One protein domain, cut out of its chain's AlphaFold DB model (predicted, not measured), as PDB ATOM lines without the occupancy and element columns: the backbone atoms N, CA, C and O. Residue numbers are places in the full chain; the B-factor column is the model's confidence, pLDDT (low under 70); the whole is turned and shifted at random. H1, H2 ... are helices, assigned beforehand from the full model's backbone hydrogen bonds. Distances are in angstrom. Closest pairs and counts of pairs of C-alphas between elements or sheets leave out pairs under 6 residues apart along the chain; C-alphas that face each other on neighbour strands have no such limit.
ATOM      1  N   ALA A  89      30.423  57.591  25.874       35.38
ATOM      2  CA  ALA A  89      31.379  56.496  25.852       35.38
ATOM      3  C   ALA A  89      30.670  55.193  26.255       35.38
ATOM      4  O   ALA A  89      29.788  55.262  27.125       35.38
ATOM      5  N   PRO A  90      30.979  54.045  25.611       42.59
ATOM      6  CA  PRO A  90      30.360  52.771  25.965       42.59
ATOM      7  C   PRO A  90      30.340  52.673  27.483       42.59
ATOM      8  O   PRO A  90      31.381  52.818  28.117       42.59
ATOM      9  N   LYS A  91      29.138  52.586  28.073       42.91
ATOM     10  CA  LYS A  91      29.009  52.607  29.531       42.91
ATOM     11  C   LYS A  91      29.876  51.458  30.037       42.91
ATOM     12  O   LYS A  91      29.570  50.315  29.676       42.91
ATOM     13  N   PRO A  92      30.939  51.733  30.808       50.94
ATOM     14  CA  PRO A  92      31.863  50.673  31.147       50.94
ATOM     15  C   PRO A  92      31.118  49.605  31.934       50.94
ATOM     16  O   PRO A  92      30.176  49.919  32.676       50.94
ATOM     17  N   ALA A  93      31.510  48.347  31.734       57.56
ATOM     18  CA  ALA A  93      30.851  47.213  32.363       57.56
ATOM     19  C   ALA A  93      30.720  47.436  33.886       57.56
ATOM     20  O   ALA A  93      31.652  47.949  34.512       57.56
ATOM     21  N   PRO A  94      29.576  47.083  34.499       60.91
ATOM     22  CA  PRO A  94      29.402  47.242  35.935       60.91
ATOM     23  C   PRO A  94      30.430  46.389  36.687       60.91
ATOM     24  O   PRO A  94      30.504  45.177  36.495       60.91
ATOM     25  N   LEU A  95      31.198  47.031  37.569       65.88
ATOM     26  CA  LEU A  95      32.210  46.397  38.425       65.88
ATOM     27  C   LEU A  95      31.597  45.617  39.604       65.88
ATOM     28  O   LEU A  95      32.310  44.918  40.312       65.88
ATOM     29  N   SER A  96      30.276  45.701  39.802       66.56
ATOM     30  CA  SER A  96      29.549  45.221  40.990       66.56
ATOM     31  C   SER A  96      29.664  43.722  41.297       66.56
ATOM     32  O   SER A  96      29.297  43.323  42.396       66.56
ATOM     33  N   ASN A  97      30.143  42.904  40.354       67.56
ATOM     34  CA  ASN A  97      30.274  41.450  40.519       67.56
ATOM     35  C   ASN A  97      31.727  40.947  40.484       67.56
ATOM     36  O   ASN A  97      31.941  39.744  40.626       67.56
ATOM     37  N   ALA A  98      32.711  41.819  40.262       70.31
ATOM     38  CA  ALA A  98      34.113  41.421  40.282       70.31
ATOM     39  C   ALA A  98      34.627  41.437  41.724       70.31
ATOM     40  O   ALA A  98      34.365  42.389  42.457       70.31
ATOM     41  N   SER A  99      35.328  40.377  42.138       77.19
ATOM     42  CA  SER A  99      36.001  40.327  43.445       77.19
ATOM     43  C   SER A  99      37.475  40.721  43.326       77.19
ATOM     44  O   SER A  99      38.050  41.235  44.278       77.19
ATOM     45  N   SER A 100      38.064  40.525  42.146       79.56
ATOM     46  CA  SER A 100      39.393  40.985  41.752       79.56
ATOM     47  C   SER A 100      39.360  41.573  40.338       79.56
ATOM     48  O   SER A 100      38.489  41.258  39.526       79.56
ATOM     49  N   VAL A 101      40.364  42.385  40.005       80.75
ATOM     50  CA  VAL A 101      40.633  42.811  38.621       80.75
ATOM     51  C   VAL A 101      40.902  41.633  37.678       80.75
ATOM     52  O   VAL A 101      40.630  41.744  36.486       80.75
ATOM     53  N   ASP A 102      41.369  40.495  38.200       82.44
ATOM     54  CA  ASP A 102      41.591  39.268  37.423       82.44
ATOM     55  C   ASP A 102      40.275  38.615  36.951       82.44
ATOM     56  O   ASP A 102      40.269  37.888  35.956       82.44
ATOM     57  N   ASP A 103      39.150  38.903  37.622       79.00
ATOM     58  CA  ASP A 103      37.815  38.442  37.211       79.00
ATOM     59  C   ASP A 103      37.263  39.252  36.023       79.00
ATOM     60  O   ASP A 103      36.252  38.886  35.411       79.00
ATOM     61  N   LEU A 104      37.902  40.379  35.690       76.31
ATOM     62  CA  LEU A 104      37.482  41.263  34.613       76.31
ATOM     63  C   LEU A 104      38.185  40.899  33.308       76.31
ATOM     64  O   LEU A 104      39.394  40.696  33.235       76.31
ATOM     65  N   HIS A 105      37.423  40.912  32.215       78.31
ATOM     66  CA  HIS A 105      38.017  40.776  30.893       78.31
ATOM     67  C   HIS A 105      38.989  41.951  30.627       78.31
ATOM     68  O   HIS A 105      38.594  43.102  30.836       78.31
ATOM     69  N   PRO A 106      40.200  41.728  30.075       71.69
ATOM     70  CA  PRO A 106      41.203  42.786  29.869       71.69
ATOM     71  C   PRO A 106      40.710  43.979  29.039       71.69
ATOM     72  O   PRO A 106      41.155  45.109  29.216       71.69
ATOM     73  N   LYS A 107      39.754  43.737  28.131       68.94
ATOM     74  CA  LYS A 107      39.079  44.803  27.373       68.94
ATOM     75  C   LYS A 107      38.285  45.747  28.285       68.94
ATOM     76  O   LYS A 107      38.303  46.943  28.043       68.94
ATOM     77  N   ASN A 108      37.626  45.227  29.319       73.31
ATOM     78  CA  ASN A 108      36.785  46.010  30.226       73.31
ATOM     79  C   ASN A 108      37.633  46.852  31.182       73.31
ATOM     80  O   ASN A 108      37.302  48.005  31.420       73.31
ATOM     81  N   VAL A 109      38.749  46.297  31.670       75.69
ATOM     82  CA  VAL A 109      39.752  47.046  32.447       75.69
ATOM     83  C   VAL A 109      40.220  48.254  31.637       75.69
ATOM     84  O   VAL A 109      40.068  49.395  32.065       75.69
ATOM     85  N   ARG A 110      40.652  48.007  30.395       76.00
ATOM     86  CA  ARG A 110      41.147  49.056  29.502       76.00
ATOM     87  C   ARG A 110      40.078  50.084  29.119       76.00
ATOM     88  O   ARG A 110      40.394  51.256  28.931       76.00
ATOM     89  N   ASP A 111      38.826  49.663  28.990       72.19
ATOM     90  CA  ASP A 111      37.693  50.550  28.716       72.19
ATOM     91  C   ASP A 111      37.400  51.477  29.909       72.19
ATOM     92  O   ASP A 111      37.254  52.684  29.735       72.19
ATOM     93  N   ILE A 112      37.440  50.959  31.140       74.19
ATOM     94  CA  ILE A 112      37.262  51.751  32.367       74.19
ATOM     95  C   ILE A 112      38.421  52.741  32.569       74.19
ATOM     96  O   ILE A 112      38.189  53.910  32.887       74.19
ATOM     97  N   GLU A 113      39.662  52.315  32.331       78.44
ATOM     98  CA  GLU A 113      40.839  53.187  32.419       78.44
ATOM     99  C   GLU A 113      40.767  54.360  31.434       78.44
ATOM    100  O   GLU A 113      41.042  55.500  31.805       78.44
ATOM    101  N   ASN A 114      40.353  54.110  30.189       72.00
ATOM    102  CA  ASN A 114      40.349  55.136  29.142       72.00
ATOM    103  C   ASN A 114      39.070  55.975  29.123       72.00
ATOM    104  O   ASN A 114      39.126  57.184  28.896       72.00
ATOM    105  N   HIS A 115      37.928  55.365  29.426       71.38
ATOM    106  CA  HIS A 115      36.608  55.949  29.186       71.38
ATOM    107  C   HIS A 115      35.675  55.917  30.401       71.38
ATOM    108  O   HIS A 115      34.609  56.532  30.361       71.38
ATOM    109  N   GLY A 116      36.062  55.248  31.488       67.62
ATOM    110  CA  GLY A 116      35.240  55.166  32.687       67.62
ATOM    111  C   GLY A 116      35.152  56.457  33.483       67.62
ATOM    112  O   GLY A 116      36.036  57.317  33.431       67.62
ATOM    113  N   SER A 117      34.060  56.586  34.240       75.44
ATOM    114  CA  SER A 117      33.882  57.691  35.177       75.44
ATOM    115  C   SER A 117      34.934  57.647  36.289       75.44
ATOM    116  O   SER A 117      35.567  56.618  36.537       75.44
ATOM    117  N   VAL A 118      35.107  58.763  37.002       77.25
ATOM    118  CA  VAL A 118      36.019  58.836  38.159       77.25
ATOM    119  C   VAL A 118      35.686  57.757  39.196       77.25
ATOM    120  O   VAL A 118      36.591  57.115  39.717       77.25
ATOM    121  N   GLU A 119      34.398  57.500  39.433       78.25
ATOM    122  CA  GLU A 119      33.928  56.464  40.361       78.25
ATOM    123  C   GLU A 119      34.256  55.051  39.867       78.25
ATOM    124  O   GLU A 119      34.644  54.196  40.656       78.25
ATOM    125  N   GLN A 120      34.162  54.799  38.559       78.06
ATOM    126  CA  GLN A 120      34.506  53.495  37.984       78.06
ATOM    127  C   GLN A 120      36.012  53.244  38.007       78.06
ATOM    128  O   GLN A 120      36.444  52.131  38.289       78.06
ATOM    129  N   ARG A 121      36.820  54.278  37.757       82.19
ATOM    130  CA  ARG A 121      38.279  54.192  37.879       82.19
ATOM    131  C   ARG A 121      38.712  53.971  39.327       82.19
ATOM    132  O   ARG A 121      39.593  53.154  39.565       82.19
ATOM    133  N   ALA A 122      38.067  54.646  40.281       82.56
ATOM    134  CA  ALA A 122      38.298  54.425  41.707       82.56
ATOM    135  C   ALA A 122      37.928  52.992  42.118       82.56
ATOM    136  O   ALA A 122      38.753  52.304  42.703       82.56
ATOM    137  N   ALA A 123      36.756  52.500  41.709       83.19
ATOM    138  CA  ALA A 123      36.331  51.132  41.994       83.19
ATOM    139  C   ALA A 123      37.247  50.068  41.352       83.19
ATOM    140  O   ALA A 123      37.489  49.025  41.954       83.19
ATOM    141  N   LEU A 124      37.788  50.322  40.153       85.75
ATOM    142  CA  LEU A 124      38.779  49.442  39.523       85.75
ATOM    143  C   LEU A 124      40.094  49.408  40.320       85.75
ATOM    144  O   LEU A 124      40.672  48.343  40.505       85.75
ATOM    145  N   HIS A 125      40.539  50.559  40.827       86.12
ATOM    146  CA  HIS A 125      41.728  50.659  41.672       86.12
ATOM    147  C   HIS A 125      41.518  50.030  43.062       86.12
ATOM    148  O   HIS A 125      42.417  49.378  43.591       86.12
ATOM    149  N   ASP A 126      40.326  50.158  43.649       85.75
ATOM    150  CA  ASP A 126      39.971  49.480  44.901       85.75
ATOM    151  C   ASP A 126      39.996  47.951  44.731       85.75
ATOM    152  O   ASP A 126      40.487  47.243  45.607       85.75
ATOM    153  N   LEU A 127      39.556  47.437  43.575       83.38
ATOM    154  CA  LEU A 127      39.673  46.015  43.222       83.38
ATOM    155  C   LEU A 127      41.128  45.569  43.014       83.38
ATOM    156  O   LEU A 127      41.471  44.438  43.346       83.38
ATOM    157  N   GLU A 128      41.990  46.431  42.467       84.75
ATOM    158  CA  GLU A 128      43.417  46.127  42.275       84.75
ATOM    159  C   GLU A 128      44.176  46.078  43.611       84.75
ATOM    160  O   GLU A 128      45.069  45.249  43.803       84.75
ATOM    161  N   THR A 129      43.802  46.961  44.538       79.19
ATOM    162  CA  THR A 129      44.455  47.132  45.842       79.19
ATOM    163  C   THR A 129      43.900  46.228  46.943       79.19
ATOM    164  O   THR A 129      44.574  46.057  47.956       79.19
ATOM    165  N   SER A 130      42.740  45.589  46.746       68.50
ATOM    166  CA  SER A 130      42.135  44.619  47.682       68.50
ATOM    167  C   SER A 130      42.845  43.248  47.763       68.50
ATOM    168  O   SER A 130      42.227  42.261  48.165       68.50
ATOM    169  N   LYS A 131      44.126  43.160  47.380       57.19
ATOM    170  CA  LYS A 131      44.933  41.927  47.450       57.19
ATOM    171  C   LYS A 131      45.392  41.571  48.861       57.19
ATOM    172  O   LYS A 131      45.809  42.483  49.608       57.19
TER     173      LYS A 131
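This is residues 89 to 131 of the 131 residues of an uncharacterized protein of Allomyces macrogynus (strain ATCC 38327) (UniProt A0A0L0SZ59). Two helices make a splayed helical hairpin, the longer H2 folding back from H1, and a long stretch with no named element, residues 89 to 105, runs along one side of it and then across its open end. The printed part has 43 residues with two named helices, H1 then H2, and no named strand; the class is all helix. It is compact, with a radius of gyration of the C-alphas of 9.2 A, and elongated, spanning 29 by 19 by 15 A.

H2, residues 118 to 129, touches H1, residues 106 to 115, with residues 120 to 124 alone. Their closest C-alphas, those of Ile 112 and Arg 121, are 6.1 A apart. The two form a helical hairpin, running opposite ways at a steep tilt of 40 degrees. In both helices every O i to N i+4 pair is within hydrogen-bond range.

H2 is 16.3 A long, ending at C-alpha 129 (44.455, 47.132, 45.842). H1 is 14.0 A long, beginning at C-alpha 106 (41.203, 42.786, 29.869).

The farthest C-alphas, Ala 89 and Lys 131, are 29.4 A apart. The printed part has no cut, and the link H1 to H2 is tight. Mean pLDDT of the printed part is 72.2; residues 89 to 97, 107, 116 and 130 to 131 are under 70.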